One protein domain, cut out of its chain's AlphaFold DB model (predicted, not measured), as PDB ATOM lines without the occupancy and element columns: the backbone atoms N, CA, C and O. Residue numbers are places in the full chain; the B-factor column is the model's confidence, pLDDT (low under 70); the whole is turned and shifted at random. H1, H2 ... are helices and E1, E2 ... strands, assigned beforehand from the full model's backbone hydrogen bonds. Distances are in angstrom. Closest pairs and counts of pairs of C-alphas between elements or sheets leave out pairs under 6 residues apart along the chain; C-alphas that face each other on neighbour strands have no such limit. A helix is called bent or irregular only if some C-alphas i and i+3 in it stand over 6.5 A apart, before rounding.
ATOM      1  N   LEU A   9     -27.473  16.987 -41.316       87.19
ATOM      2  CA  LEU A   9     -26.824  16.124 -42.297       87.19
ATOM      3  C   LEU A   9     -25.664  15.360 -41.651       87.19
ATOM      4  O   LEU A   9     -24.934  15.893 -40.814       87.19
ATOM      5  N   VAL A  10     -25.458  14.129 -42.101       86.81
ATOM      6  CA  VAL A  10     -24.209  13.379 -41.926       86.81
ATOM      7  C   VAL A  10     -23.598  13.234 -43.314       86.81
ATOM      8  O   VAL A  10     -24.305  12.907 -44.264       86.81
ATOM      9  N   LEU A  11     -22.301  13.507 -43.452       89.06
ATOM     10  CA  LEU A  11     -21.634  13.531 -44.764       89.06
ATOM     11  C   LEU A  11     -21.055  12.176 -45.191       89.06
ATOM     12  O   LEU A  11     -20.479  12.063 -46.271       89.06
ATOM     13  N   VAL A  12     -21.221  11.152 -44.356       86.81
ATOM     14  CA  VAL A  12     -20.868   9.766 -44.661       86.81
ATOM     15  C   VAL A  12     -22.132   8.922 -44.826       86.81
ATOM     16  O   VAL A  12     -23.124   9.168 -44.133       86.81
ATOM     17  N   PRO A  13     -22.120   7.940 -45.741       79.56
ATOM     18  CA  PRO A  13     -23.248   7.038 -45.905       79.56
ATOM     19  C   PRO A  13     -23.422   6.141 -44.666       79.56
ATOM     20  O   PRO A  13     -22.466   5.932 -43.910       79.56
ATOM     21  N   PRO A  14     -24.623   5.577 -44.459       74.88
ATOM     22  CA  PRO A  14     -24.818   4.491 -43.500       74.88
ATOM     23  C   PRO A  14     -23.892   3.290 -43.805       74.88
ATOM     24  O   PRO A  14     -23.406   3.156 -44.935       74.88
ATOM     25  N   PRO A  15     -23.640   2.404 -42.820       73.75
ATOM     26  CA  PRO A  15     -22.830   1.201 -43.015       73.75
ATOM     27  C   PRO A  15     -23.286   0.363 -44.217       73.75
ATOM     28  O   PRO A  15     -24.463   0.352 -44.579       73.75
ATOM     29  N   ALA A  16     -22.337  -0.349 -44.831       68.12
ATOM     30  CA  ALA A  16     -22.534  -1.046 -46.100       68.12
ATOM     31  C   ALA A  16     -23.804  -1.921 -46.118       68.12
ATOM     32  O   ALA A  16     -23.927  -2.866 -45.342       68.12
ATOM     33  N   GLY A  17     -24.718  -1.621 -47.049       67.62
ATOM     34  CA  GLY A  17     -25.934  -2.403 -47.301       67.62
ATOM     35  C   GLY A  17     -27.218  -1.888 -46.640       67.62
ATOM     36  O   GLY A  17     -28.275  -2.448 -46.917       67.62
ATOM     37  N   ALA A  18     -27.165  -0.829 -45.824       70.31
ATOM     38  CA  ALA A  18     -28.350  -0.232 -45.201       70.31
ATOM     39  C   ALA A  18     -28.742   1.101 -45.866       70.31
ATOM     40  O   ALA A  18     -27.889   1.952 -46.087       70.31
ATOM     41  N   GLU A  19     -30.034   1.326 -46.135       78.06
ATOM     42  CA  GLU A  19     -30.547   2.649 -46.554       78.06
ATOM     43  C   GLU A  19     -30.773   3.594 -45.359       78.06
ATOM     44  O   GLU A  19     -30.733   4.815 -45.497       78.06
ATOM     45  N   SER A  20     -30.983   3.034 -44.165       80.88
ATOM     46  CA  SER A  20     -31.164   3.766 -42.911       80.88
ATOM     47  C   SER A  20     -30.699   2.916 -41.733       80.88
ATOM     48  O   SER A  20     -30.858   1.698 -41.770       80.88
ATOM     49  N   VAL A  21     -30.183   3.545 -40.676       83.12
ATOM     50  CA  VAL A  21     -29.728   2.849 -39.466       83.12
ATOM     51  C   VAL A  21     -30.122   3.620 -38.207       83.12
ATOM     52  O   VAL A  21     -30.110   4.853 -38.194       83.12
ATOM     53  N   GLN A  22     -30.477   2.904 -37.140       83.69
ATOM     54  CA  GLN A  22     -30.769   3.522 -35.848       83.69
ATOM     55  C   GLN A  22     -29.465   3.912 -35.144       83.69
ATOM     56  O   GLN A  22     -28.578   3.081 -34.958       83.69
ATOM     57  N   ILE A  23     -29.365   5.171 -34.714       79.88
ATOM     58  CA  ILE A  23     -28.222   5.669 -33.942       79.88
ATOM     59  C   ILE A  23     -28.550   5.604 -32.446       79.88
ATOM     60  O   ILE A  23     -29.551   6.168 -32.000       79.88
ATOM     61  N   VAL A  24     -27.686   4.953 -31.667       79.25
ATOM     62  CA  VAL A  24     -27.797   4.817 -30.205       79.25
ATOM     63  C   VAL A  24     -26.532   5.310 -29.494       79.25
ATOM     64  O   VAL A  24     -25.497   5.575 -30.111       79.25
ATOM     65  N   THR A  25     -26.597   5.473 -28.170       73.62
ATOM     66  CA  THR A  25     -25.383   5.722 -27.374       73.62
ATOM     67  C   THR A  25     -24.551   4.442 -27.271       73.62
ATOM     68  O   THR A  25     -25.096   3.345 -27.353       73.62
ATOM     69  N   ALA A  26     -23.237   4.556 -27.056       71.50
ATOM     70  CA  ALA A  26     -22.361   3.382 -26.954       71.50
ATOM     71  C   ALA A  26     -22.795   2.395 -25.850       71.50
ATOM     72  O   ALA A  26     -22.657   1.191 -26.018       71.50
ATOM     73  N   ALA A  27     -23.377   2.896 -24.756       70.06
ATOM     74  CA  ALA A  27     -23.896   2.078 -23.657       70.06
ATOM     75  C   ALA A  27     -25.169   1.286 -24.013       70.06
ATOM     76  O   ALA A  27     -25.540   0.373 -23.285       70.06
ATOM     77  N   MET A  28     -25.844   1.651 -25.104       73.50
ATOM     78  CA  MET A  28     -27.076   1.018 -25.586       73.50
ATOM     79  C   MET A  28     -26.825   0.088 -26.782       73.50
ATOM     80  O   MET A  28     -27.783  -0.376 -27.389       73.50
ATOM     81  N   LEU A  29     -25.560  -0.165 -27.142       79.69
ATOM     82  CA  LEU A  29     -25.212  -1.182 -28.132       79.69
ATOM     83  C   LEU A  29     -25.480  -2.568 -27.533       79.69
ATOM     84  O   LEU A  29     -24.799  -2.989 -26.601       79.69
ATOM     85  N   ASP A  30     -26.467  -3.271 -28.074       71.56
ATOM     86  CA  ASP A  30     -26.955  -4.565 -27.583       71.56
ATOM     87  C   ASP A  30     -26.769  -5.710 -28.597       71.56
ATOM     88  O   ASP A  30     -27.322  -6.794 -28.428       71.56
ATOM     89  N   GLY A  31     -25.970  -5.486 -29.646       65.44
ATOM     90  CA  GLY A  31     -25.756  -6.453 -30.726       65.44
ATOM     91  C   GLY A  31     -26.853  -6.468 -31.798       65.44
ATOM     92  O   GLY A  31     -26.831  -7.352 -32.653       65.44
ATOM     93  N   SER A  32     -27.794  -5.516 -31.769       69.25
ATOM     94  CA  SER A  32     -28.714  -5.219 -32.877       69.25
ATOM     95  C   SER A  32     -28.014  -4.525 -34.060       69.25
ATOM     96  O   SER A  32     -26.846  -4.147 -33.972       69.25
ATOM     97  N   ASP A  33     -28.748  -4.287 -35.154       74.12
ATOM     98  CA  ASP A  33     -28.287  -3.508 -36.319       74.12
ATOM     99  C   ASP A  33     -28.099  -1.998 -36.019       74.12
ATOM    100  O   ASP A  33     -27.867  -1.198 -36.925       74.12
ATOM    101  N   ALA A  34     -28.226  -1.571 -34.758       82.25
ATOM    102  CA  ALA A  34     -28.014  -0.189 -34.347       82.25
ATOM    103  C   ALA A  34     -26.522   0.176 -34.297       82.25
ATOM    104  O   ALA A  34     -25.661  -0.632 -33.948       82.25
ATOM    105  N   VAL A  35     -26.206   1.443 -34.574       84.50
ATOM    106  CA  VAL A  35     -24.830   1.959 -34.539       84.50
ATOM    107  C   VAL A  35     -24.654   3.050 -33.499       84.50
ATOM    108  O   VAL A  35     -25.560   3.831 -33.216       84.50
ATOM    109  N   SER A  36     -23.445   3.147 -32.949       83.88
ATOM    110  CA  SER A  36     -23.066   4.290 -32.115       83.88
ATOM    111  C   SER A  36     -22.445   5.396 -32.960       83.88
ATOM    112  O   SER A  36     -21.750   5.115 -33.936       83.88
ATOM    113  N   ARG A  37     -22.643   6.660 -32.563       78.56
ATOM    114  CA  ARG A  37     -21.999   7.829 -33.188       78.56
ATOM    115  C   ARG A  37     -20.513   7.918 -32.811       78.56
ATOM    116  O   ARG A  37     -20.092   8.836 -32.107       78.56
ATOM    117  N   SER A  38     -19.742   6.921 -33.232       76.62
ATOM    118  CA  SER A  38     -18.307   6.793 -33.003       76.62
ATOM    119  C   SER A  38     -17.574   6.557 -34.323       76.62
ATOM    120  O   SER A  38     -18.153   6.114 -35.316       76.62
ATOM    121  N   LYS A  39     -16.264   6.810 -34.319       74.06
ATOM    122  CA  LYS A  39     -15.391   6.624 -35.490       74.06
ATOM    123  C   LYS A  39     -15.320   5.173 -35.979       74.06
ATOM    124  O   LYS A  39     -14.852   4.931 -37.082       74.06
ATOM    125  N   SER A  40     -15.776   4.213 -35.173       77.12
ATOM    126  CA  SER A  40     -15.840   2.798 -35.553       77.12
ATOM    127  C   SER A  40     -16.950   2.500 -36.564       77.12
ATOM    128  O   SER A  40     -16.830   1.536 -37.310       77.12
ATOM    129  N   PHE A  41     -18.013   3.313 -36.593       79.62
ATOM    130  CA  PHE A  41     -19.163   3.124 -37.490       79.62
ATOM    131  C   PHE A  41     -19.290   4.220 -38.553       79.62
ATOM    132  O   PHE A  41     -19.948   4.012 -39.567       79.62
ATOM    133  N   PHE A  42     -18.660   5.377 -38.336       85.81
ATOM    134  CA  PHE A  42     -18.664   6.510 -39.256       85.81
ATOM    135  C   PHE A  42     -17.260   6.664 -39.841       85.81
ATOM    136  O   PHE A  42     -16.347   7.118 -39.152       85.81
ATOM    137  N   VAL A  43     -17.084   6.266 -41.103       85.12
ATOM    138  CA  VAL A  43     -15.795   6.284 -41.815       85.12
ATOM    139  C   VAL A  43     -15.995   6.938 -43.177       85.12
ATOM    140  O   VAL A  43     -17.013   6.714 -43.831       85.12
ATOM    141  N   HIS A  44     -15.033   7.755 -43.609       89.06
ATOM    142  CA  HIS A  44     -15.071   8.344 -44.948       89.06
ATOM    143  C   HIS A  44     -14.980   7.242 -46.018       89.06
ATOM    144  O   HIS A  44     -14.091   6.392 -45.922       89.06
ATOM    145  N   PRO A  45     -15.876   7.220 -47.019       88.50
ATOM    146  CA  PRO A  45     -15.904   6.148 -48.008       88.50
ATOM    147  C   PRO A  45     -14.747   6.270 -49.009       88.50
ATOM    148  O   PRO A  45     -14.270   7.367 -49.295       88.50
ATOM    149  N   HIS A  46     -14.338   5.142 -49.593       90.44
ATOM    150  CA  HIS A  46     -13.505   5.144 -50.797       90.44
ATOM    151  C   HIS A  46     -14.341   5.565 -52.013       90.44
ATOM    152  O   HIS A  46     -15.447   5.058 -52.210       90.44
ATOM    153  N   GLY A  47     -13.797   6.448 -52.854       92.00
ATOM    154  CA  GLY A  47     -14.506   6.991 -54.019       92.00
ATOM    155  C   GLY A  47     -15.343   8.235 -53.691       92.00
ATOM    156  O   GLY A  47     -15.132   8.847 -52.644       92.00
ATOM    157  N   PRO A  48     -16.263   8.662 -54.577       93.88
ATOM    158  CA  PRO A  48     -16.880   9.975 -54.457       93.88
ATOM    159  C   PRO A  48     -17.601  10.232 -53.134       93.88
ATOM    160  O   PRO A  48     -18.414   9.421 -52.692       93.88
ATOM    161  N   ALA A  49     -17.336  11.390 -52.531       94.56
ATOM    162  CA  ALA A  49     -17.866  11.757 -51.220       94.56
ATOM    163  C   ALA A  49     -18.154  13.260 -51.111       94.56
ATOM    164  O   ALA A  49     -17.782  14.048 -51.984       94.56
ATOM    165  N   VAL A  50     -18.808  13.663 -50.019       94.69
ATOM    166  CA  VAL A  50     -19.068  15.072 -49.708       94.69
ATOM    167  C   VAL A  50     -18.034  15.576 -48.704       94.69
ATOM    168  O   VAL A  50     -17.942  15.084 -47.583       94.69
ATOM    169  N   LEU A  51     -17.281  16.597 -49.096       95.44
ATOM    170  CA  LEU A  51     -16.405  17.370 -48.226       95.44
ATOM    171  C   LEU A  51     -17.186  18.559 -47.658       95.44
ATOM    172  O   LEU A  51     -17.605  19.439 -48.409       95.44
ATOM    173  N   GLY A  52     -17.344  18.605 -46.338       95.44
ATOM    174  CA  GLY A  52     -17.890  19.761 -45.629       95.44
ATOM    175  C   GLY A  52     -16.781  20.655 -45.086       95.44
ATOM    176  O   GLY A  52     -15.890  20.175 -44.391       95.44
ATOM    177  N   LEU A  53     -16.847  21.953 -45.374       95.44
ATOM    178  CA  LEU A  53     -15.978  22.982 -44.810       95.44
ATOM    179  C   LEU A  53     -16.816  23.971 -43.999       95.44
ATOM    180  O   LEU A  53     -17.753  24.574 -44.528       95.44
ATOM    181  N   ASP A  54     -16.452  24.143 -42.734       92.69
ATOM    182  CA  ASP A  54     -17.110  25.066 -41.813       92.69
ATOM    183  C   ASP A  54     -16.265  26.332 -41.632       92.69
ATOM    184  O   ASP A  54     -15.051  26.254 -41.423       92.69
ATOM    185  N   PHE A  55     -16.910  27.493 -41.748       91.81
ATOM    186  CA  PHE A  55     -16.296  28.813 -41.670       91.81
ATOM    187  C   PHE A  55     -17.025  29.677 -40.631       91.81
ATOM    188  O   PHE A  55     -18.016  30.351 -40.937       91.81
ATOM    189  N   ASP A  56     -16.464  29.743 -39.425       85.88
ATOM    190  CA  ASP A  56     -16.911  30.624 -38.340       85.88
ATOM    191  C   ASP A  56     -16.418  32.068 -38.534       85.88
ATOM    192  O   ASP A  56     -15.539  32.567 -37.831       85.88
ATOM    193  N   VAL A  57     -16.993  32.776 -39.508       86.31
ATOM    194  CA  VAL A  57     -16.573  34.143 -39.887       86.31
ATOM    195  C   VAL A  57     -16.611  35.132 -38.708       86.31
ATOM    196  O   VAL A  57     -15.789  36.052 -38.633       86.31
ATOM    197  N   LYS A  58     -17.539  34.943 -37.761       80.19
ATOM    198  CA  LYS A  58     -17.635  35.748 -36.531       80.19
ATOM    199  C   LYS A  58     -16.367  35.684 -35.661       80.19
ATOM    200  O   LYS A  58     -16.024  36.692 -35.045       80.19
ATOM    201  N   ASP A  59     -15.657  34.554 -35.668       82.69
ATOM    202  CA  ASP A  59     -14.473  34.305 -34.834       82.69
ATOM    203  C   ASP A  59     -13.179  34.821 -35.489       82.69
ATOM    204  O   ASP A  59     -12.124  34.856 -34.855       82.69
ATOM    205  N   TRP A  60     -13.226  35.229 -36.762       90.38
ATOM    206  CA  TRP A  60     -12.043  35.712 -37.473       90.38
ATOM    207  C   TRP A  60     -11.613  37.095 -36.969       90.38
ATOM    208  O   TRP A  60     -12.456  37.981 -36.828       90.38
ATOM    209  N   PRO A  61     -10.310  37.363 -36.780       91.19
ATOM    210  CA  PRO A  61      -9.828  38.713 -36.506       91.19
ATOM    211  C   PRO A  61     -10.230  39.701 -37.610       91.19
ATOM    212  O   PRO A  61     -10.346  39.324 -38.779       91.19
ATOM    213  N   ALA A  62     -10.387  40.984 -37.264       90.62
ATOM    214  CA  ALA A  62     -10.736  42.028 -38.236       90.62
ATOM    215  C   ALA A  62      -9.771  42.044 -39.435       90.62
ATOM    216  O   ALA A  62     -10.211  42.044 -40.577       90.62
ATOM    217  N   THR A  63      -8.471  41.895 -39.176       90.62
ATOM    218  CA  THR A  63      -7.426  41.816 -40.208       90.62
ATOM    219  C   THR A  63      -7.640  40.672 -41.202       90.62
ATOM    220  O   THR A  63      -7.407  40.835 -42.399       90.62
ATOM    221  N   VAL A  64      -8.112  39.516 -40.727       92.94
ATOM    222  CA  VAL A  64      -8.442  38.362 -41.572       92.94
ATOM    223  C   VAL A  64      -9.703  38.649 -42.384       92.94
ATOM    224  O   VAL A  64      -9.699  38.435 -43.596       92.94
ATOM    225  N   ARG A  65     -10.758  39.183 -41.753       91.31
ATOM    226  CA  ARG A  65     -12.011  39.538 -42.441       91.31
ATOM    227  C   ARG A  65     -11.796  40.576 -43.539       91.31
ATOM    228  O   ARG A  65     -12.282  40.376 -44.649       91.31
ATOM    229  N   ASP A  66     -11.028  41.625 -43.262       91.62
ATOM    230  CA  ASP A  66     -10.740  42.699 -44.213       91.62
ATOM    231  C   ASP A  66      -9.944  42.169 -45.411       91.62
ATOM    232  O   ASP A  66     -10.267  42.463 -46.562       91.62
ATOM    233  N   ARG A  67      -8.951  41.304 -45.161       93.94
ATOM    234  CA  ARG A  67      -8.161  40.664 -46.222       93.94
ATOM    235  C   ARG A  67      -9.010  39.730 -47.087       93.94
ATOM    236  O   ARG A  67      -8.854  39.728 -48.309       93.94
ATOM    237  N   VAL A  68      -9.917  38.959 -46.483       92.44
ATOM    238  CA  VAL A  68     -10.870  38.124 -47.232       92.44
ATOM    239  C   VAL A  68     -11.816  39.002 -48.056       92.44
ATOM    240  O   VAL A  68     -12.014  38.726 -49.235       92.44
ATOM    241  N   GLY A  69     -12.352  40.081 -47.480       90.19
ATOM    242  CA  GLY A  69     -13.260  41.007 -48.165       90.19
ATOM    243  C   GLY A  69     -12.614  41.756 -49.336       90.19
ATOM    244  O   GLY A  69     -13.259  41.948 -50.363       90.19
ATOM    245  N   ALA A  70     -11.336  42.124 -49.210       92.56
ATOM    246  CA  ALA A  70     -10.563  42.796 -50.256       92.56
ATOM    247  C   ALA A  70     -10.096  41.859 -51.385       92.56
ATOM    248  O   ALA A  70      -9.654  42.325 -52.435       92.56
ATOM    249  N   THR A  71     -10.171  40.540 -51.188       93.06
ATOM    250  CA  THR A  71      -9.740  39.568 -52.197       93.06
ATOM    251  C   THR A  71     -10.816  39.392 -53.277       93.06
ATOM    252  O   THR A  71     -11.969  39.105 -52.942       93.06
ATOM    253  N   PRO A  72     -10.479  39.476 -54.581       91.88
ATOM    254  CA  PRO A  72     -11.411  39.137 -55.656       91.88
ATOM    255  C   PRO A  72     -11.956  37.709 -55.514       91.88
ATOM    256  O   PRO A  72     -11.197  36.759 -55.347       91.88
ATOM    257  N   GLY A  73     -13.281  37.545 -55.560       88.56
ATOM    258  CA  GLY A  73     -13.928  36.252 -55.286       88.56
ATOM    259  C   GLY A  73     -13.973  35.866 -53.799       88.56
ATOM    260  O   GLY A  73     -14.395  34.754 -53.474       88.56
ATOM    261  N   GLN A  74     -13.564  36.772 -52.903       91.88
ATOM    262  CA  GLN A  74     -13.619  36.654 -51.445       91.88
ATOM    263  C   GLN A  74     -13.041  35.317 -50.951       91.88
ATOM    264  O   GLN A  74     -11.912  34.959 -51.285       91.88
ATOM    265  N   LEU A  75     -13.819  34.544 -50.188       91.88
ATOM    266  CA  LEU A  75     -13.400  33.256 -49.642       91.88
ATOM    267  C   LEU A  75     -13.061  32.232 -50.736       91.88
ATOM    268  O   LEU A  75     -12.072  31.518 -50.609       91.88
ATOM    269  N   THR A  76     -13.823  32.191 -51.836       92.31
ATOM    270  CA  THR A  76     -13.507  31.312 -52.978       92.31
ATOM    271  C   THR A  76     -12.177  31.710 -53.614       92.31
ATOM    272  O   THR A  76     -11.383  30.843 -53.962       92.31
ATOM    273  N   GLY A  77     -11.910  33.015 -53.719       94.00
ATOM    274  CA  GLY A  77     -10.641  33.542 -54.218       94.00
ATOM    275  C   GLY A  77      -9.454  33.125 -53.353       94.00
ATOM    276  O   GLY A  77      -8.454  32.652 -53.883       94.00
ATOM    277  N   ILE A  78      -9.578  33.223 -52.025       94.75
ATOM    278  CA  ILE A  78      -8.531  32.777 -51.091       94.75
ATOM    279  C   ILE A  78      -8.295  31.271 -51.172       94.75
ATOM    280  O   ILE A  78      -7.149  30.833 -51.277       94.75
ATOM    281  N   LEU A  79      -9.363  30.471 -51.171       95.25
ATOM    282  CA  LEU A  79      -9.238  29.022 -51.313       95.25
ATOM    283  C   LEU A  79      -8.568  28.655 -52.646       95.25
ATOM    284  O   LEU A  79      -7.672  27.819 -52.653       95.25
ATOM    285  N   ALA A  80      -8.917  29.335 -53.744       95.00
ATOM    286  CA  ALA A  80      -8.301  29.129 -55.055       95.00
ATOM    287  C   ALA A  80      -6.831  29.590 -55.131       95.00
ATOM    288  O   ALA A  80      -6.057  29.021 -55.895       95.00
ATOM    289  N   GLN A  81      -6.415  30.585 -54.338       94.62
ATOM    290  CA  GLN A  81      -5.000  30.969 -54.228       94.62
ATOM    291  C   GLN A  81      -4.165  29.879 -53.550       94.62
ATOM    292  O   GLN A  81      -3.025  29.649 -53.946       94.62
ATOM    293  N   VAL A  82      -4.725  29.214 -52.536       95.12
ATOM    294  CA  VAL A  82      -4.049  28.115 -51.833       95.12
ATOM    295  C   VAL A  82      -4.095  26.823 -52.643       95.12
ATOM    296  O   VAL A  82      -3.096  26.112 -52.732       95.12
ATOM    297  N   PHE A  83      -5.244  26.523 -53.245       96.31
ATOM    298  CA  PHE A  83      -5.445  25.351 -54.083       96.31
ATOM    299  C   PHE A  83      -6.345  25.690 -55.285       96.31
ATOM    300  O   PHE A  83      -7.568  25.759 -55.139       96.31
ATOM    301  N   PRO A  84      -5.769  25.872 -56.491       94.88
ATOM    302  CA  PRO A  84      -6.495  26.357 -57.671       94.88
ATOM    303  C   PRO A  84      -7.740  25.559 -58.071       94.88
ATOM    304  O   PRO A  84      -8.650  26.120 -58.684       94.88
ATOM    305  N   GLU A  85      -7.819  24.271 -57.726       94.62
ATOM    306  CA  GLU A  85      -8.977  23.433 -58.059       94.62
ATOM    307  C   GLU A  85     -10.263  23.895 -57.345       94.62
ATOM    308  O   GLU A  85     -11.351  23.702 -57.889       94.62
ATOM    309  N   PHE A  86     -10.177  24.620 -56.217       94.94
ATOM    310  CA  PHE A  86     -11.352  25.249 -55.589       94.94
ATOM    311  C   PHE A  86     -12.064  26.250 -56.508       94.94
ATOM    312  O   PHE A  86     -13.277  26.409 -56.411       94.94
ATOM    313  N   GLY A  87     -11.339  26.909 -57.419       91.56
ATOM    314  CA  GLY A  87     -11.940  27.825 -58.394       91.56
ATOM    315  C   GLY A  87     -12.733  27.116 -59.497       91.56
ATOM    316  O   GLY A  87     -13.506  27.762 -60.200       91.56
ATOM    317  N   LYS A  88     -12.544  25.798 -59.654       92.69
ATOM    318  CA  LYS A  88     -13.152  24.967 -60.707       92.69
ATOM    319  C   LYS A  88     -14.183  23.972 -60.175       92.69
ATOM    320  O   LYS A  88     -14.934  23.411 -60.973       92.69
ATOM    321  N   ALA A  89     -14.227  23.750 -58.865       95.38
ATOM    322  CA  ALA A  89     -15.162  22.827 -58.239       95.38
ATOM    323  C   ALA A  89     -16.570  23.429 -58.127       95.38
ATOM    324  O   ALA A  89     -16.718  24.633 -57.907       95.38
ATOM    325  N   CYS A  90     -17.597  22.588 -58.247       96.12
ATOM    326  CA  CYS A  90     -18.959  22.961 -57.863       96.12
ATOM    327  C   CYS A  90     -19.070  22.942 -56.334       96.12
ATOM    328  O   CYS A  90     -18.649  21.982 -55.686       96.12
ATOM    329  N   THR A  91     -19.598  24.015 -55.746       96.56
ATOM    330  CA  THR A  91     -19.721  24.160 -54.288       96.56
ATOM    331  C   THR A  91     -21.126  24.603 -53.911       96.56
ATOM    332  O   THR A  91     -21.625  25.595 -54.439       96.56
ATOM    333  N   VAL A  92     -21.736  23.927 -52.942       95.62
ATOM    334  CA  VAL A  92     -22.984  24.369 -52.311       95.62
ATOM    335  C   VAL A  92     -22.637  25.158 -51.056       95.62
ATOM    336  O   VAL A  92     -22.049  24.627 -50.121       95.62
ATOM    337  N   LEU A  93     -22.986  26.437 -51.038       93.56
ATOM    338  CA  LEU A  93     -22.852  27.314 -49.882       93.56
ATOM    339  C   LEU A  93     -24.188  27.391 -49.153       93.56
ATOM    340  O   LEU A  93     -25.216  27.681 -49.767       93.56
ATOM    341  N   ARG A  94     -24.154  27.224 -47.833       91.88
ATOM    342  CA  ARG A  94     -25.302  27.440 -46.955       91.88
ATOM    343  C   ARG A  94     -24.899  28.361 -45.793       91.88
ATOM    344  O   ARG A  94     -23.956  28.043 -45.071       91.88
ATOM    345  N   PRO A  95     -25.548  29.526 -45.615       90.12
ATOM    346  CA  PRO A  95     -25.311  30.370 -44.447       90.12
ATOM    347  C   PRO A  95     -25.688  29.651 -43.145       90.12
ATOM    348  O   PRO A  95     -26.676  28.908 -43.093       90.12
ATOM    349  N   SER A  96     -24.913  29.892 -42.087       88.56
ATOM    350  CA  SER A  96     -25.117  29.252 -40.780       88.56
ATOM    351  C   SER A  96     -26.511  29.531 -40.209       88.56
ATOM    352  O   SER A  96     -27.143  30.535 -40.552       88.56
ATOM    353  N   SER A  97     -26.991  28.680 -39.298       86.44
ATOM    354  CA  SER A  97     -28.304  28.840 -38.648       86.44
ATOM    355  C   SER A  97     -28.466  30.174 -37.922       86.44
ATOM    356  O   SER A  97     -29.577  30.671 -37.811       86.44
ATOM    357  N   SER A  98     -27.385  30.814 -37.478       81.50
ATOM    358  CA  SER A  98     -27.449  32.133 -36.839       81.50
ATOM    359  C   SER A  98     -27.602  33.300 -37.813       81.50
ATOM    360  O   SER A  98     -27.733  34.427 -37.358       81.50
ATOM    361  N   THR A  99     -27.526  33.081 -39.127       86.94
ATOM    362  CA  THR A  99     -27.551  34.166 -40.116       86.94
ATOM    363  C   THR A  99     -28.980  34.631 -40.390       86.94
ATOM    364  O   THR A  99     -29.854  33.815 -40.673       86.94
ATOM    365  N   GLY A 100     -29.198  35.947 -40.353       86.00
ATOM    366  CA  GLY A 100     -30.489  36.570 -40.655       86.00
ATOM    367  C   GLY A 100     -31.478  36.619 -39.490       86.00
ATOM    368  O   GLY A 100     -32.641  36.911 -39.722       86.00
ATOM    369  N   VAL A 101     -31.064  36.349 -38.250       88.62
ATOM    370  CA  VAL A 101     -31.921  36.554 -37.071       88.62
ATOM    371  C   VAL A 101     -32.005  38.049 -36.759       88.62
ATOM    372  O   VAL A 101     -30.982  38.707 -36.564       88.62
ATOM    373  N   VAL A 102     -33.221  38.582 -36.678       89.31
ATOM    374  CA  VAL A 102     -33.523  39.996 -36.429       89.31
ATOM    375  C   VAL A 102     -34.404  40.130 -35.195       89.31
ATOM    376  O   VAL A 102     -35.378  39.399 -35.022       89.31
ATOM    377  N   ASN A 103     -34.089  41.103 -34.345       90.94
ATOM    378  CA  ASN A 103     -34.964  41.553 -33.279       90.94
ATOM    379  C   ASN A 103     -35.931  42.612 -33.827       90.94
ATOM    380  O   ASN A 103     -35.536  43.733 -34.150       90.94
ATOM    381  N   SER A 104     -37.211  42.265 -33.911       86.88
ATOM    382  CA  SER A 104     -38.265  43.101 -34.488       86.88
ATOM    383  C   SER A 104     -38.582  44.361 -33.672       86.88
ATOM    384  O   SER A 104     -39.193  45.281 -34.209       86.88
ATOM    385  N   GLN A 105     -38.156  44.456 -32.403       88.19
ATOM    386  CA  GLN A 105     -38.399  45.636 -31.560       88.19
ATOM    387  C   GLN A 105     -37.355  46.739 -31.723       88.19
ATOM    388  O   GLN A 105     -37.699  47.916 -31.649       88.19
ATOM    389  N   ASN A 106     -36.081  46.380 -31.884       89.00
ATOM    390  CA  ASN A 106     -34.982  47.351 -31.940       89.00
ATOM    391  C   ASN A 106     -34.193  47.309 -33.256       89.00
ATOM    392  O   ASN A 106     -33.256  48.088 -33.423       89.00
ATOM    393  N   GLY A 107     -34.564  46.421 -34.182       82.75
ATOM    394  CA  GLY A 107     -33.942  46.290 -35.497       82.75
ATOM    395  C   GLY A 107     -32.531  45.698 -35.478       82.75
ATOM    396  O   GLY A 107     -31.881  45.673 -36.519       82.75
ATOM    397  N   LEU A 108     -32.030  45.229 -34.326       86.25
ATOM    398  CA  LEU A 108     -30.723  44.576 -34.254       86.25
ATOM    399  C   LEU A 108     -30.781  43.229 -34.970       86.25
ATOM    400  O   LEU A 108     -31.634  42.398 -34.667       86.25
ATOM    401  N   ALA A 109     -29.845  42.999 -35.886       83.50
ATOM    402  CA  ALA A 109     -29.759  41.776 -36.669       83.50
ATOM    403  C   ALA A 109     -28.391  41.111 -36.518       83.50
ATOM    404  O   ALA A 109     -27.360  41.773 -36.372       83.50
ATOM    405  N   THR A 110     -28.366  39.786 -36.609       79.00
ATOM    406  CA  THR A 110     -27.136  39.040 -36.879       79.00
ATOM    407  C   THR A 110     -26.655  39.393 -38.286       79.00
ATOM    408  O   THR A 110     -27.441  39.333 -39.231       79.00
ATOM    409  N   GLY A 111     -25.385  39.769 -38.448       68.75
ATOM    410  CA  GLY A 111     -24.857  40.185 -39.750       68.75
ATOM    411  C   GLY A 111     -24.963  39.098 -40.830       68.75
ATOM    412  O   GLY A 111     -24.892  37.905 -40.533       68.75
ATOM    413  N   ALA A 112     -25.048  39.519 -42.095       64.31
ATOM    414  CA  ALA A 112     -25.225  38.650 -43.269       64.31
ATOM    415  C   ALA A 112     -24.110  37.598 -43.489       64.31
ATOM    416  O   ALA A 112     -24.273  36.695 -44.301       64.31
ATOM    417  N   ASN A 113     -22.987  37.700 -42.767       65.69
ATOM    418  CA  ASN A 113     -21.827  36.808 -42.858       65.69
ATOM    419  C   ASN A 113     -21.421  36.265 -41.474       65.69
ATOM    420  O   ASN A 113     -20.242  36.266 -41.138       65.69
ATOM    421  N   SER A 114     -22.377  35.859 -40.631       67.81
ATOM    422  CA  SER A 114     -22.068  35.360 -39.276       67.81
ATOM    423  C   SER A 114     -21.331  34.006 -39.261       67.81
ATOM    424  O   SER A 114     -20.587  33.718 -38.325       67.81
ATOM    425  N   GLY A 115     -21.485  33.216 -40.327       85.62
ATOM    426  CA  GLY A 115     -20.808  31.944 -40.585       85.62
ATOM    427  C   GLY A 115     -21.370  31.288 -41.851       85.62
ATOM    428  O   GLY A 115     -22.435  31.684 -42.335       85.62
ATOM    429  N   GLN A 116     -20.665  30.316 -42.426       90.31
ATOM    430  CA  GLN A 116     -21.146  29.588 -43.606       90.31
ATOM    431  C   GLN A 116     -20.589  28.166 -43.654       90.31
ATOM    432  O   GLN A 116     -19.411  27.953 -43.384       90.31
ATOM    433  N   HIS A 117     -21.415  27.223 -44.093       93.31
ATOM    434  CA  HIS A 117     -20.979  25.890 -44.481       93.31
ATOM    435  C   HIS A 117     -20.809  25.833 -45.997       93.31
ATOM    436  O   HIS A 117     -21.580  26.434 -46.759       93.31
ATOM    437  N   ARG A 118     -19.785  25.115 -46.453       94.56
ATOM    438  CA  ARG A 118     -19.570  24.822 -47.870       94.56
ATOM    439  C   ARG A 118     -19.430  23.328 -48.073       94.56
ATOM    440  O   ARG A 118     -18.566  22.705 -47.469       94.56
ATOM    441  N   TYR A 119     -20.236  22.795 -48.976       95.88
ATOM    442  CA  TYR A 119     -20.191  21.401 -49.384       95.88
ATOM    443  C   TYR A 119     -19.609  21.302 -50.782       95.88
ATOM    444  O   TYR A 119     -20.101  21.934 -51.720       95.88
ATOM    445  N   LEU A 120     -18.551  20.515 -50.906       95.94
ATOM    446  CA  LEU A 120     -17.903  20.187 -52.164       95.94
ATOM    447  C   LEU A 120     -17.985  18.684 -52.385       95.94
ATOM    448  O   LEU A 120     -18.038  17.906 -51.436       95.94
ATOM    449  N   PHE A 121     -17.958  18.275 -53.642       95.31
ATOM    450  CA  PHE A 121     -17.932  16.867 -54.011       95.31
ATOM    451  C   PHE A 121     -16.500  16.492 -54.356       95.31
ATOM    452  O   PHE A 121     -15.895  17.153 -55.198       95.31
ATOM    453  N   VAL A 122     -15.947  15.482 -53.689       96.44
ATOM    454  CA  VAL A 122     -14.577  15.007 -53.924       96.44
ATOM    455  C   VAL A 122     -14.580  13.721 -54.737       96.44
ATOM    456  O   VAL A 122     -15.555  12.973 -54.715       96.44
ATOM    457  N   THR A 123     -13.495  13.459 -55.463       96.06
ATOM    458  CA  THR A 123     -13.323  12.213 -56.229       96.06
ATOM    459  C   THR A 123     -13.084  10.993 -55.336       96.06
ATOM    460  O   THR A 123     -13.483   9.893 -55.714       96.06
ATOM    461  N   ASP A 124     -12.477  11.187 -54.159       94.94
ATOM    462  CA  ASP A 124     -12.190  10.141 -53.173       94.94
ATOM    463  C   ASP A 124     -12.339  10.668 -51.733       94.94
ATOM    464  O   ASP A 124     -11.611  11.564 -51.304       94.94
ATOM    465  N   GLY A 125     -13.293  10.119 -50.979       93.38
ATOM    466  CA  GLY A 125     -13.574  10.498 -49.597       93.38
ATOM    467  C   GLY A 125     -12.501  10.063 -48.607       93.38
ATOM    468  O   GLY A 125     -12.299  10.734 -47.595       93.38
ATOM    469  N   SER A 126     -11.767   8.988 -48.901       93.25
ATOM    470  CA  SER A 126     -10.774   8.434 -47.975       93.25
ATOM    471  C   SER A 126      -9.631   9.413 -47.653       93.25
ATOM    472  O   SER A 126      -9.027   9.329 -46.583       93.25
ATOM    473  N   ASP A 127      -9.401  10.406 -48.517       94.88
ATOM    474  CA  ASP A 127      -8.387  11.450 -48.353       94.88
ATOM    475  C   ASP A 127      -8.883  12.697 -47.586       94.88
ATOM    476  O   ASP A 127      -8.073  13.536 -47.197       94.88
ATOM    477  N   ILE A 128     -10.187  12.835 -47.295       95.06
ATOM    478  CA  ILE A 128     -10.770  14.041 -46.659       95.06
ATOM    479  C   ILE A 128     -10.042  14.421 -45.362       95.06
ATOM    480  O   ILE A 128      -9.731  15.594 -45.130       95.06
ATOM    481  N   ALA A 129      -9.742  13.434 -44.513       92.00
ATOM    482  CA  ALA A 129      -9.104  13.685 -43.228       92.00
ATOM    483  C   ALA A 129      -7.673  14.236 -43.378       92.00
ATOM    484  O   ALA A 129      -7.303  15.163 -42.655       92.00
ATOM    485  N   ALA A 130      -6.891  13.692 -44.316       94.25
ATOM    486  CA  ALA A 130      -5.528  14.142 -44.601       94.25
ATOM    487  C   ALA A 130      -5.528  15.486 -45.348       94.25
ATOM    488  O   ALA A 130      -4.771  16.398 -45.005       94.25
ATOM    489  N   PHE A 131      -6.448  15.658 -46.299       96.38
ATOM    490  CA  PHE A 131      -6.663  16.910 -47.016       96.38
ATOM    491  C   PHE A 131      -6.972  18.073 -46.067       96.38
ATOM    492  O   PHE A 131      -6.431  19.164 -46.239       96.38
ATOM    493  N   ALA A 132      -7.785  17.852 -45.030       95.44
ATOM    494  CA  ALA A 132      -8.088  18.876 -44.032       95.44
ATOM    495  C   ALA A 132      -6.845  19.334 -43.244       95.44
ATOM    496  O   ALA A 132      -6.702  20.529 -42.971       95.44
ATOM    497  N   ASP A 133      -5.925  18.420 -42.902       94.75
ATOM    498  CA  ASP A 133      -4.653  18.782 -42.259       94.75
ATOM    499  C   ASP A 133      -3.759  19.590 -43.209       94.75
ATOM    500  O   ASP A 133      -3.247  20.644 -42.814       94.75
ATOM    501  N   ARG A 134      -3.638  19.160 -44.475       96.75
ATOM    502  CA  ARG A 134      -2.906  19.913 -45.507       96.75
ATOM    503  C   ARG A 134      -3.493  21.308 -45.709       96.75
ATOM    504  O   ARG A 134      -2.752  22.290 -45.748       96.75
ATOM    505  N   LEU A 135      -4.819  21.419 -45.816       96.88
ATOM    506  CA  LEU A 135      -5.512  22.685 -46.068       96.88
ATOM    507  C   LEU A 135      -5.321  23.653 -44.907       96.88
ATOM    508  O   LEU A 135      -5.001  24.820 -45.131       96.88
ATOM    509  N   PHE A 136      -5.427  23.160 -43.674       96.50
ATOM    510  CA  PHE A 136      -5.116  23.944 -42.487       96.50
ATOM    511  C   PHE A 136      -3.679  24.483 -42.524       96.50
ATOM    512  O   PHE A 136      -3.469  25.689 -42.379       96.50
ATOM    513  N   ALA A 137      -2.692  23.615 -42.764       96.19
ATOM    514  CA  ALA A 137      -1.287  24.009 -42.773       96.19
ATOM    515  C   ALA A 137      -0.989  25.040 -43.873       96.19
ATOM    516  O   ALA A 137      -0.355  26.067 -43.616       96.19
ATOM    517  N   ARG A 138      -1.520  24.834 -45.085       97.06
ATOM    518  CA  ARG A 138      -1.329  25.773 -46.196       97.06
ATOM    519  C   ARG A 138      -2.023  27.117 -45.980       97.06
ATOM    520  O   ARG A 138      -1.471  28.141 -46.371       97.06
ATOM    521  N   LEU A 139      -3.183  27.156 -45.325       96.75
ATOM    522  CA  LEU A 139      -3.826  28.424 -44.958       96.75
ATOM    523  C   LEU A 139      -2.993  29.205 -43.927       96.75
ATOM    524  O   LEU A 139      -2.860  30.425 -44.044       96.75
ATOM    525  N   VAL A 140      -2.355  28.523 -42.969       97.06
ATOM    526  CA  VAL A 140      -1.395  29.149 -42.041       97.06
ATOM    527  C   VAL A 140      -0.169  29.688 -42.797       97.06
ATOM    528  O   VAL A 140       0.219  30.845 -42.601       97.06
ATOM    529  N   LEU A 141       0.395  28.912 -43.730       96.75
ATOM    530  CA  LEU A 141       1.487  29.349 -44.615       96.75
ATOM    531  C   LEU A 141       1.084  30.515 -45.543       96.75
ATOM    532  O   LEU A 141       1.908  31.371 -45.863       96.75
ATOM    533  N   ALA A 142      -0.190  30.633 -45.916       95.88
ATOM    534  CA  ALA A 142      -0.726  31.779 -46.660       95.88
ATOM    535  C   ALA A 142      -1.006  33.019 -45.773       95.88
ATOM    536  O   ALA A 142      -1.396  34.089 -46.263       95.88
ATOM    537  N   GLY A 143      -0.772  32.909 -44.459       94.62
ATOM    538  CA  GLY A 143      -0.950  33.993 -43.492       94.62
ATOM    539  C   GLY A 143      -2.397  34.174 -43.031       94.62
ATOM    540  O   GLY A 143      -2.780  35.282 -42.671       94.62
ATOM    541  N   PHE A 144      -3.203  33.112 -43.078       95.75
ATOM    542  CA  PHE A 144      -4.562  33.069 -42.527       95.75
ATOM    543  C   PHE A 144      -4.638  32.282 -41.213       95.75
ATOM    544  O   PHE A 144      -5.724  31.898 -40.782       95.75
ATOM    545  N   GLY A 145      -3.493  32.006 -40.586       95.25
ATOM    546  CA  GLY A 145      -3.431  31.507 -39.217       95.25
ATOM    547  C   GLY A 145      -3.583  32.656 -38.225       95.25
ATOM    548  O   GLY A 145      -2.980  33.711 -38.416       95.25
ATOM    549  N   PHE A 146      -4.363  32.458 -37.166       94.81
ATOM    550  CA  PHE A 146      -4.545  33.449 -36.106       94.81
ATOM    551  C   PHE A 146      -4.657  32.788 -34.726       94.81
ATOM    552  O   PHE A 146      -5.045  31.616 -34.638       94.81
ATOM    553  N   PRO A 147      -4.292  33.502 -33.644       93.75
ATOM    554  CA  PRO A 147      -4.376  32.948 -32.306       93.75
ATOM    555  C   PRO A 147      -5.827  32.955 -31.821       93.75
ATOM    556  O   PRO A 147      -6.583  33.891 -32.073       93.75
ATOM    557  N   PHE A 148      -6.198  31.913 -31.088       89.62
ATOM    558  CA  PHE A 148      -7.430  31.840 -30.322       89.62
ATOM    559  C   PHE A 148      -7.079  31.512 -28.874       89.62
ATOM    560  O   PHE A 148      -6.561  30.426 -28.589       89.62
ATOM    561  N   ILE A 149      -7.345  32.468 -27.985       88.00
ATOM    562  CA  ILE A 149      -7.096  32.354 -26.549       88.00
ATOM    563  C   ILE A 149      -8.396  31.918 -25.874       88.00
ATOM    564  O   ILE A 149      -9.435  32.564 -26.019       88.00
ATOM    565  N   THR A 150      -8.356  30.809 -25.148       83.19
ATOM    566  CA  THR A 150      -9.485  30.320 -24.350       83.19
ATOM    567  C   THR A 150      -9.669  31.159 -23.079       83.19
ATOM    568  O   THR A 150      -8.811  31.952 -22.692       83.19
ATOM    569  N   LYS A 151     -10.781  30.952 -22.360       80.31
ATOM    570  CA  LYS A 151     -11.057  31.661 -21.094       80.31
ATOM    571  C   LYS A 151     -10.006  31.410 -20.005       80.31
ATOM    572  O   LYS A 151      -9.800  32.281 -19.170       80.31
ATOM    573  N   ASN A 152      -9.342  30.253 -20.030       75.69
ATOM    574  CA  ASN A 152      -8.260  29.902 -19.107       75.69
ATOM    575  C   ASN A 152      -6.858  30.305 -19.611       75.69
ATOM    576  O   ASN A 152      -5.864  29.991 -18.962       75.69
ATOM    577  N   GLY A 153      -6.768  31.014 -20.742       82.62
ATOM    578  CA  GLY A 153      -5.513  31.528 -21.296       82.62
ATOM    579  C   GLY A 153      -4.703  30.527 -22.126       82.62
ATOM    580  O   GLY A 153      -3.583  30.842 -22.523       82.62
ATOM    581  N   ALA A 154      -5.242  29.341 -22.429       81.31
ATOM    582  CA  ALA A 154      -4.619  28.422 -23.377       81.31
ATOM    583  C   ALA A 154      -4.703  28.977 -24.809       81.31
ATOM    584  O   ALA A 154      -5.720  29.538 -25.223       81.31
ATOM    585  N   VAL A 155      -3.629  28.806 -25.583       86.94
ATOM    586  CA  VAL A 155      -3.528  29.344 -26.947       86.94
ATOM    587  C   VAL A 155      -3.580  28.216 -27.969       86.94
ATOM    588  O   VAL A 155      -2.703  27.352 -28.017       86.94
ATOM    589  N   SER A 156      -4.578  28.277 -28.846       89.31
ATOM    590  CA  SER A 156      -4.684  27.428 -30.036       89.31
ATOM    591  C   SER A 156      -4.524  28.271 -31.302       89.31
ATOM    592  O   SER A 156      -4.896  29.442 -31.324       89.31
ATOM    593  N   VAL A 157      -3.954  27.694 -32.362       92.69
ATOM    594  CA  VAL A 157      -3.905  28.353 -33.676       92.69
ATOM    595  C   VAL A 157      -5.112  27.898 -34.484       92.69
ATOM    596  O   VAL A 157      -5.307  26.700 -34.684       92.69
ATOM    597  N   ARG A 158      -5.914  28.857 -34.947       93.38
ATOM    598  CA  ARG A 158      -7.057  28.638 -35.839       93.38
ATOM    599  C   ARG A 158      -6.763  29.197 -37.230       93.38
ATOM    600  O   ARG A 158      -5.785  29.918 -37.432       93.38
ATOM    601  N   THR A 159      -7.606  28.847 -38.195       94.88
ATOM    602  CA  THR A 159      -7.577  29.416 -39.545       94.88
ATOM    603  C   THR A 159      -9.000  29.647 -40.061       94.88
ATOM    604  O   THR A 159      -9.940  29.625 -39.273       94.88
ATOM    605  N   LEU A 160      -9.169  29.909 -41.362       94.12
ATOM    606  CA  LEU A 160     -10.479  30.163 -41.971       94.12
ATOM    607  C   LEU A 160     -11.457  28.998 -41.777       94.12
ATOM    608  O   LEU A 160     -12.651  29.243 -41.657       94.12
ATOM    609  N   ILE A 161     -10.946  27.764 -41.749       92.62
ATOM    610  CA  ILE A 161     -11.747  26.548 -41.587       92.62
ATOM    611  C   ILE A 161     -11.673  25.992 -40.162       92.62
ATOM    612  O   ILE A 161     -10.597  25.992 -39.550       92.62
ATOM    613  N   ASP A 162     -12.774  25.410 -39.679       89.62
ATOM    614  CA  ASP A 162     -12.710  24.435 -38.585       89.62
ATOM    615  C   ASP A 162     -12.221  23.084 -39.138       89.62
ATOM    616  O   ASP A 162     -12.936  22.304 -39.782       89.62
ATOM    617  N   LYS A 163     -10.946  22.800 -38.861       90.19
ATOM    618  CA  LYS A 163     -10.292  21.545 -39.235       90.19
ATOM    619  C   LYS A 163     -10.965  20.329 -38.597       90.19
ATOM    620  O   LYS A 163     -11.082  19.291 -39.240       90.19
ATOM    621  N   VAL A 164     -11.382  20.423 -37.335       86.50
ATOM    622  CA  VAL A 164     -11.981  19.294 -36.611       86.50
ATOM    623  C   VAL A 164     -13.366  18.988 -37.173       86.50
ATOM    624  O   VAL A 164     -13.687  17.814 -37.362       86.50
ATOM    625  N   ALA A 165     -14.150  20.023 -37.499       86.88
ATOM    626  CA  ALA A 165     -15.430  19.866 -38.191       86.88
ATOM    627  C   ALA A 165     -15.277  19.138 -39.530       86.88
ATOM    628  O   ALA A 165     -16.017  18.198 -39.806       86.88
ATOM    629  N   THR A 166     -14.265  19.522 -40.307       88.88
ATOM    630  CA  THR A 166     -13.976  18.931 -41.621       88.88
ATOM    631  C   THR A 166     -13.538  17.463 -41.516       88.88
ATOM    632  O   THR A 166     -13.925  16.632 -42.334       88.88
ATOM    633  N   LYS A 167     -12.723  17.115 -40.508       89.00
ATOM    634  CA  LYS A 167     -12.153  15.763 -40.370       89.00
ATOM    635  C   LYS A 167     -13.137  14.721 -39.845       89.00
ATOM    636  O   LYS A 167     -12.982  13.558 -40.203       89.00
ATOM    637  N   GLY A 168     -14.060  15.101 -38.958       86.44
ATOM    638  CA  GLY A 168     -14.893  14.171 -38.188       86.44
ATOM    639  C   GLY A 168     -16.058  13.574 -38.990       86.44
ATOM    640  O   GLY A 168     -17.058  14.272 -39.156       86.44
ATOM    641  N   PRO A 169     -15.991  12.306 -39.447       85.62
ATOM    642  CA  PRO A 169     -17.085  11.669 -40.193       85.62
ATOM    643  C   PRO A 169     -18.356  11.466 -39.353       85.62
ATOM    644  O   PRO A 169     -19.456  11.399 -39.892       85.62
ATOM    645  N   GLU A 170     -18.228  11.386 -38.029       85.31
ATOM    646  CA  GLU A 170     -19.330  11.170 -37.088       85.31
ATOM    647  C   GLU A 170     -20.138  12.439 -36.767       85.31
ATOM    648  O   GLU A 170     -21.095  12.397 -35.985       85.31
ATOM    649  N   ARG A 171     -19.727  13.596 -37.302       83.31
ATOM    650  CA  ARG A 171     -20.335  14.890 -36.984       83.31
ATOM    651  C   ARG A 171     -21.662  15.103 -37.708       83.31
ATOM    652  O   ARG A 171     -21.841  14.731 -38.863       83.31
ATOM    653  N   LEU A 172     -22.564  15.785 -37.003       86.19
ATOM    654  CA  LEU A 172     -23.812  16.306 -37.550       86.19
ATOM    655  C   LEU A 172     -23.607  17.752 -37.999       86.19
ATOM    656  O   LEU A 172     -23.111  18.572 -37.224       86.19
ATOM    657  N   TRP A 173     -24.024  18.047 -39.223       88.19
ATOM    658  CA  TRP A 173     -24.076  19.385 -39.802       88.19
ATOM    659  C   TRP A 173     -25.503  19.904 -39.698       88.19
ATOM    660  O   TRP A 173     -26.396  19.387 -40.365       88.19
ATOM    661  N   TYR A 174     -25.738  20.870 -38.816       88.12
ATOM    662  CA  TYR A 174     -27.078  21.389 -38.551       88.12
ATOM    663  C   TYR A 174     -27.454  22.455 -39.580       88.12
ATOM    664  O   TYR A 174     -26.898  23.552 -39.566       88.12
ATOM    665  N   GLU A 175     -28.432  22.143 -40.432       88.56
ATOM    666  CA  GLU A 175     -28.853  23.025 -41.528       88.56
ATOM    667  C   GLU A 175     -30.234  23.648 -41.345       88.56
ATOM    668  O   GLU A 175     -30.559  24.615 -42.050       88.56
ATOM    669  N   ALA A 176     -31.020  23.178 -40.374       85.69
ATOM    670  CA  ALA A 176     -32.287  23.809 -40.020       85.69
ATOM    671  C   ALA A 176     -32.112  25.260 -39.551       85.69
ATOM    672  O   ALA A 176     -31.042  25.686 -39.098       85.69
ATOM    673  N   ASP A 177     -33.183  26.033 -39.712       84.31
ATOM    674  CA  ASP A 177     -33.310  27.343 -39.077       84.31
ATOM    675  C   ASP A 177     -33.322  27.161 -37.553       84.31
ATOM    676  O   ASP A 177     -33.795  26.146 -37.038       84.31
ATOM    677  N   ALA A 178     -32.760  28.117 -36.814       82.31
ATOM    678  CA  ALA A 178     -32.777  28.050 -35.361       82.31
ATOM    679  C   ALA A 178     -34.214  28.184 -34.850       82.31
ATOM    680  O   ALA A 178     -35.020  28.960 -35.361       82.31
ATOM    681  N   MET A 179     -34.520  27.456 -33.784       83.50
ATOM    682  CA  MET A 179     -35.777  27.629 -33.072       83.50
ATOM    683  C   MET A 179     -35.704  28.924 -32.257       83.50
ATOM    684  O   MET A 179     -34.891  29.043 -31.341       83.50
ATOM    685  N   LEU A 180     -36.531  29.906 -32.613       87.12
ATOM    686  CA  LEU A 180     -36.605  31.195 -31.928       87.12
ATOM    687  C   LEU A 180     -37.711  31.135 -30.866       87.12
ATOM    688  O   LEU A 180     -38.888  31.068 -31.203       87.12
ATOM    689  N   ASP A 181     -37.324  31.144 -29.590       84.19
ATOM    690  CA  ASP A 181     -38.243  30.987 -28.444       84.19
ATOM    691  C   ASP A 181     -38.821  32.326 -27.933       84.19
ATOM    692  O   ASP A 181     -39.617  32.379 -27.000       84.19
ATOM    693  N   ASP A 182     -38.428  33.444 -28.550       88.19
ATOM    694  CA  ASP A 182     -38.904  34.784 -28.208       88.19
ATOM    695  C   ASP A 182     -39.625  35.408 -29.406       88.19
ATOM    696  O   ASP A 182     -39.056  35.533 -30.491       88.19
ATOM    697  N   VAL A 183     -40.865  35.857 -29.194       88.56
ATOM    698  CA  VAL A 183     -41.736  36.467 -30.218       88.56
ATOM    699  C   VAL A 183     -41.154  37.728 -30.863       88.56
ATOM    700  O   VAL A 183     -41.632  38.178 -31.903       88.56
ATOM    701  N   ARG A 184     -40.137  38.333 -30.242       91.25
ATOM    702  CA  ARG A 184     -39.424  39.500 -30.772       91.25
ATOM    703  C   ARG A 184     -38.363  39.117 -31.794       91.25
ATOM    704  O   ARG A 184     -37.795  40.008 -32.412       91.25
ATOM    705  N   LEU A 185     -38.055  37.836 -31.956       90.88
ATOM    706  CA  LEU A 185     -37.053  37.359 -32.896       90.88
ATOM    707  C   LEU A 185     -37.738  36.798 -34.142       90.88
ATOM    708  O   LEU A 185     -38.701  36.042 -34.054       90.88
ATOM    709  N   ALA A 186     -37.221  37.158 -35.310       88.38
ATOM    710  CA  ALA A 186     -37.667  36.632 -36.592       88.38
ATOM    711  C   ALA A 186     -36.464  36.391 -37.506       88.38
ATOM    712  O   ALA A 186     -35.428  37.038 -37.355       88.38
ATOM    713  N   TYR A 187     -36.608  35.489 -38.472       87.06
ATOM    714  CA  TYR A 187     -35.663  35.395 -39.578       87.06
ATOM    715  C   TYR A 187     -36.002  36.408 -40.664       87.06
ATOM    716  O   TYR A 187     -37.164  36.566 -41.044       87.06
ATOM    717  N   GLU A 188     -34.976  37.055 -41.204       85.62
ATOM    718  CA  GLU A 188     -35.065  37.752 -42.474       85.62
ATOM    719  C   GLU A 188     -35.378  36.727 -43.582       85.62
ATOM    720  O   GLU A 188     -34.699  35.692 -43.673       85.62
ATOM    721  N   PRO A 189     -36.408  36.977 -44.415       82.12
ATOM    722  CA  PRO A 189     -36.764  36.080 -45.505       82.12
ATOM    723  C   PRO A 189     -35.561  35.768 -46.389       82.12
ATOM    724  O   PRO A 189     -34.771  36.647 -46.724       82.12
ATOM    725  N   ASP A 190     -35.425  34.499 -46.763       84.44
ATOM    726  CA  ASP A 190     -34.386  34.009 -47.668       84.44
ATOM    727  C   ASP A 190     -32.926  34.211 -47.216       84.44
ATOM    728  O   ASP A 190     -32.003  33.836 -47.946       84.44
ATOM    729  N   ALA A 191     -32.681  34.707 -45.997       83.81
ATOM    730  CA  ALA A 191     -31.336  35.008 -45.497       83.81
ATOM    731  C   ALA A 191     -30.395  33.797 -45.496       83.81
ATOM    732  O   ALA A 191     -29.174  33.939 -45.576       83.81
ATOM    733  N   ARG A 192     -30.967  32.591 -45.443       88.56
ATOM    734  CA  ARG A 192     -30.224  31.336 -45.471       88.56
ATOM    735  C   ARG A 192     -30.309  30.585 -46.795       88.56
ATOM    736  O   ARG A 192     -29.720  29.517 -46.868       88.56
ATOM    737  N   GLN A 193     -30.982  31.073 -47.843       88.81
ATOM    738  CA  GLN A 193     -31.130  30.326 -49.111       88.81
ATOM    739  C   GLN A 193     -29.785  29.756 -49.608       88.81
ATOM    740  O   GLN A 193     -28.796  30.498 -49.666       88.81
ATOM    741  N   PRO A 194     -29.712  28.448 -49.935       90.81
ATOM    742  CA  PRO A 194     -28.470  27.841 -50.383       90.81
ATOM    743  C   PRO A 194     -28.081  28.415 -51.746       90.81
ATOM    744  O   PRO A 194     -28.928  28.718 -52.586       90.81
ATOM    745  N   ARG A 195     -26.779  28.566 -51.979       92.69
ATOM    746  CA  ARG A 195     -26.234  29.126 -53.219       92.69
ATOM    747  C   ARG A 195     -25.256  28.148 -53.838       92.69
ATOM    748  O   ARG A 195     -24.389  27.623 -53.147       92.69
ATOM    749  N   ILE A 196     -25.357  27.946 -55.147       95.25
ATOM    750  CA  ILE A 196     -24.402  27.128 -55.896       95.25
ATOM    751  C   ILE A 196     -23.334  28.049 -56.478       95.25
ATOM    752  O   ILE A 196     -23.627  28.959 -57.252       95.25
ATOM    753  N   ILE A 197     -22.087  27.813 -56.093       93.75
ATOM    754  CA  ILE A 197     -20.911  28.476 -56.642       93.75
ATOM    755  C   ILE A 197     -20.351  27.572 -57.737       93.75
ATOM    756  O   ILE A 197     -20.119  26.387 -57.501       93.75
ATOM    757  N   ASN A 198     -20.121  28.158 -58.915       93.00
ATOM    758  CA  ASN A 198     -19.611  27.472 -60.102       93.00
ATOM    759  C   ASN A 198     -20.442  26.218 -60.472       93.00
ATOM    760  O   ASN A 198     -19.960  25.092 -60.362       93.00
ATOM    761  N   PRO A 199     -21.705  26.399 -60.910       93.75
ATOM    762  CA  PRO A 199     -22.643  25.295 -61.152       93.75
ATOM    763  C   PRO A 199     -22.205  24.330 -62.264       93.75
ATOM    764  O   PRO A 199     -22.666  23.196 -62.304       93.75
ATOM    765  N   THR A 200     -21.316  24.761 -63.161       93.56
ATOM    766  CA  THR A 200     -20.712  23.923 -64.210       93.56
ATOM    767  C   THR A 200     -19.403  23.260 -63.764       93.56
ATOM    768  O   THR A 200     -18.715  22.653 -64.581       93.56
ATOM    769  N   GLY A 201     -19.013  23.433 -62.498       92.44
ATOM    770  CA  GLY A 201     -17.786  22.896 -61.924       92.44
ATOM    771  C   GLY A 201     -17.837  21.389 -61.667       92.44
ATOM    772  O   GLY A 201     -18.903  20.810 -61.470       92.44
ATOM    773  N   GLY A 202     -16.664  20.758 -61.660       92.62
ATOM    774  CA  GLY A 202     -16.511  19.319 -61.414       92.62
ATOM    775  C   GLY A 202     -16.295  18.965 -59.941       92.62
ATOM    776  O   GLY A 202     -16.403  19.818 -59.057       92.62
ATOM    777  N   PHE A 203     -15.957  17.697 -59.691       96.19
ATOM    778  CA  PHE A 203     -15.521  17.232 -58.372       96.19
ATOM    779  C   PHE A 203     -14.092  17.706 -58.084       96.19
ATOM    780  O   PHE A 203     -13.264  17.824 -58.990       96.19
ATOM    781  N   LEU A 204     -13.815  17.981 -56.814       96.00
ATOM    782  CA  LEU A 204     -12.504  18.356 -56.313       96.00
ATOM    783  C   LEU A 204     -11.634  17.103 -56.156       96.00
ATOM    784  O   LEU A 204     -11.982  16.181 -55.424       96.00
ATOM    785  N   ASP A 205     -10.481  17.091 -56.812       95.62
ATOM    786  CA  ASP A 205      -9.480  16.044 -56.620       95.62
ATOM    787  C   ASP A 205      -8.506  16.465 -55.512       95.62
ATOM    788  O   ASP A 205      -7.594  17.261 -55.740       95.62
ATOM    789  N   THR A 206      -8.736  15.977 -54.291       95.38
ATOM    790  CA  THR A 206      -7.959  16.359 -53.101       95.38
ATOM    791  C   THR A 206      -6.526  15.829 -53.123       95.38
ATOM    792  O   THR A 206      -5.653  16.430 -52.496       95.38
ATOM    793  N   GLN A 207      -6.248  14.780 -53.902       93.75
ATOM    794  CA  GLN A 207      -4.918  14.176 -54.010       93.75
ATOM    795  C   GLN A 207      -3.952  15.040 -54.834       93.75
ATOM    796  O   GLN A 207      -2.739  14.976 -54.641       93.75
ATOM    797  N   LYS A 208      -4.468  15.928 -55.700       95.00
ATOM    798  CA  LYS A 208      -3.648  16.954 -56.376       95.00
ATOM    799  C   LYS A 208      -3.066  17.981 -55.409       95.00
ATOM    800  O   LYS A 208      -2.192  18.763 -55.789       95.00
ATOM    801  N   PHE A 209      -3.568  18.028 -54.179       95.56
ATOM    802  CA  PHE A 209      -3.061  18.915 -53.157       95.56
ATOM    803  C   PHE A 209      -1.909  18.242 -52.418       95.56
ATOM    804  O   PHE A 209      -2.119  17.531 -51.439       95.56
ATOM    805  N   ALA A 210      -0.695  18.456 -52.926       92.19
ATOM    806  CA  ALA A 210       0.514  17.816 -52.422       92.19
ATOM    807  C   ALA A 210       0.734  18.051 -50.918       92.19
ATOM    808  O   ALA A 210       0.408  19.123 -50.386       92.19
ATOM    809  N   ASP A 211       1.353  17.067 -50.265       93.69
ATOM    810  CA  ASP A 211       1.868  17.198 -48.902       93.69
ATOM    811  C   ASP A 211       2.889  18.345 -48.800       93.69
ATOM    812  O   ASP A 211       3.397  18.864 -49.803       93.69
ATOM    813  N   LEU A 212       3.148  18.792 -47.571       94.56
ATOM    814  CA  LEU A 212       4.148  19.822 -47.322       94.56
ATOM    815  C   LEU A 212       5.545  19.228 -47.529       94.56
ATOM    816  O   LEU A 212       5.841  18.116 -47.100       94.56
ATOM    817  N   SER A 213       6.425  19.988 -48.170       96.69
ATOM    818  CA  SER A 213       7.855  19.686 -48.171       96.69
ATOM    819  C   SER A 213       8.454  19.890 -46.769       96.69
ATOM    820  O   SER A 213       7.942  20.713 -46.007       96.69
ATOM    821  N   PRO A 214       9.597  19.261 -46.433       96.00
ATOM    822  CA  PRO A 214      10.249  19.463 -45.132       96.00
ATOM    823  C   PRO A 214      10.543  20.938 -44.801       96.00
ATOM    824  O   PRO A 214      10.499  21.356 -43.645       96.00
ATOM    825  N   ALA A 215      10.817  21.759 -45.823       96.12
ATOM    826  CA  ALA A 215      11.003  23.199 -45.656       96.12
ATOM    827  C   ALA A 215       9.688  23.923 -45.313       96.12
ATOM    828  O   ALA A 215       9.679  24.807 -44.457       96.12
ATOM    829  N   GLU A 216       8.574  23.544 -45.948       96.69
ATOM    830  CA  GLU A 216       7.241  24.067 -45.624       96.69
ATOM    831  C   GLU A 216       6.769  23.607 -44.240       96.69
ATOM    832  O   GLU A 216       6.132  24.389 -43.541       96.69
ATOM    833  N   GLU A 217       7.093  22.383 -43.816       95.44
ATOM    834  CA  GLU A 217       6.798  21.887 -42.466       95.44
ATOM    835  C   GLU A 217       7.527  22.707 -41.394       95.44
ATOM    836  O   GLU A 217       6.909  23.155 -40.425       95.44
ATOM    837  N   ALA A 218       8.824  22.969 -41.596       93.19
ATOM    838  CA  ALA A 218       9.613  23.811 -40.699       93.19
ATOM    839  C   ALA A 218       9.075  25.252 -40.646       93.19
ATOM    840  O   ALA A 218       8.943  25.840 -39.571       93.19
ATOM    841  N   GLU A 219       8.712  25.818 -41.800       96.81
ATOM    842  CA  GLU A 219       8.109  27.148 -41.896       96.81
ATOM    843  C   GLU A 219       6.716  27.202 -41.245       96.81
ATOM    844  O   GLU A 219       6.379  28.178 -40.571       96.81
ATOM    845  N   PHE A 220       5.908  26.154 -41.401       96.75
ATOM    846  CA  PHE A 220       4.605  26.029 -40.756       96.75
ATOM    847  C   PHE A 220       4.751  26.008 -39.231       96.75
ATOM    848  O   PHE A 220       4.091  26.800 -38.554       96.75
ATOM    849  N   ALA A 221       5.654  25.178 -38.699       93.06
ATOM    850  CA  ALA A 221       5.950  25.126 -37.269       93.06
ATOM    851  C   ALA A 221       6.400  26.499 -36.742       93.06
ATOM    852  O   ALA A 221       5.844  27.007 -35.767       93.06
ATOM    853  N   ARG A 222       7.315  27.165 -37.461       97.00
ATOM    854  CA  ARG A 222       7.781  28.515 -37.120       97.00
ATOM    855  C   ARG A 222       6.638  29.531 -37.065       97.00
ATOM    856  O   ARG A 222       6.570  30.320 -36.127       97.00
ATOM    857  N   ARG A 223       5.719  29.517 -38.038       96.75
ATOM    858  CA  ARG A 223       4.560  30.429 -38.058       96.75
ATOM    859  C   ARG A 223       3.573  30.156 -36.935       96.75
ATOM    860  O   ARG A 223       3.026  31.101 -36.377       96.75
ATOM    861  N   VAL A 224       3.340  28.888 -36.602       93.88
ATOM    862  CA  VAL A 224       2.518  28.508 -35.446       93.88
ATOM    863  C   VAL A 224       3.116  29.085 -34.161       93.88
ATOM    864  O   VAL A 224       2.384  29.678 -33.365       93.88
ATOM    865  N   ASP A 225       4.432  28.986 -33.988       92.31
ATOM    866  CA  ASP A 225       5.127  29.550 -32.829       92.31
ATOM    867  C   ASP A 225       5.098  31.083 -32.816       92.31
ATOM    868  O   ASP A 225       4.864  31.682 -31.766       92.31
ATOM    869  N   ASP A 226       5.269  31.736 -33.968       95.06
ATOM    870  CA  ASP A 226       5.149  33.195 -34.098       95.06
ATOM    871  C   ASP A 226       3.745  33.687 -33.724       95.06
ATOM    872  O   ASP A 226       3.607  34.645 -32.959       95.06
TER     873      ASP A 226
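AT A GLANCE: This is residues 9 to 226 of the 778 residues of an uncharacterized protein of Mesorhizobium sp. LSHC426A00 (UniProt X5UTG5). A small four-stranded sheet lies at the core, with the long helix H4 running past its edge strand E1 and a two-stranded arm, E3 with E7, reaching far out from it. H2 meets the later part of H4 and is joined to H1 on one end and H3 on the other, while the last helix H6 packs on H4 with residues 137 to 141 of H4 and comes near the hairpin E5 and E6; residues 9 to 48 form a long stretch with no named element. The 218 printed residues run E1 H1 H2 H3 E2 E3 E4 H4 E5 E6 H5 E7 E8 H6, six helices and eight strands, with the main sheet in the order E1, E4, E2, E8, all antiparallel. The class is mixed, with 96 residues, under half, in named elements. The whole is compact, with a radius of gyration of the C-alphas of 19.2 A and spans of 57 by 53 by 46 A.

IN THESE COORDINATES: After residues 9 to 48, E1 is residues 49 to 55, 19.6 A long, from C-alpha 49 at (-17.866, 11.757, -51.220). H1 is 62 to 70, H2 74 to 82, H3 84 to 87, E2 91 to 95, E3 101 to 103 and E4 116 to 122, 19.0 A. H4 is 125 to 144, 25.3 A, followed by E5, 146 to 149, E6, 155 to 158, H5, 163 to 167, E7, 185 to 187, and E8, 195 to 197. H6 is 214 to 226, 18.3 A, ending at C-alpha 226 (5.149, 33.195, -34.098).

HOW THE PARTS SIT: E1 and E4 pair with N 51 and O 120 at 2.8 A, E4 and E2 with N 117 and O 94 at 2.8 A, and E2 and E8 with N 93 and O 195 at 2.8 A. H4 is on this sheet at a height of 7.8 A, over E1, and only just along it at 28 degrees on the local plane. H4 has a kink of 35 degrees near residue 132 and is irregular, with C-alphas 141 and 144 7.4 A apart. H5 only grazes the sheet with residues 163 to 167 and touches residues 128 to 136 of H4, the closest C-alphas being Ala 129 and Lys 167, 4.7 A. Residues 137 to 141 of H4 touch H6, the same way at a steep tilt of 59 degrees; the closest C-alphas, Leu 141 and Phe 220, are 6.0 A apart. H2 only just touches residues 138 to 142 of H4, with 3 pairs of C-alphas within 8 A, the closest Val 82 and Arg 138, 6.7 A. H2 touches H3, the closest C-alphas being Ala 80 and Phe 86, 5.0 A, and touches H1 only at the corner, Val 68 to Gln 74, 5.2 A. The hairpin E5 and E6 has N 148 and O 156 at 2.8 A, and E5 and H6 are near each other, with 5 pairs of C-alphas within 10 A. E3 and E7 are antiparallel, N 102 and O 186 at 2.8 A. Every O i to N i+4 pair is within hydrogen-bond range in H1, H2, H5 and H6, and 12 of 16 in H4; H3 is too short for one.

THE WHOLE: The farthest C-alphas, Gln 105 and Pro 214, are 56.9 A apart. The printed part has no cut. The links E3 to E4, H5 to E7 and E8 to H6 are long. Mean pLDDT of the printed part is 88.7, with residues 16 to 17, 31 to 32 and 111 to 114 under 70.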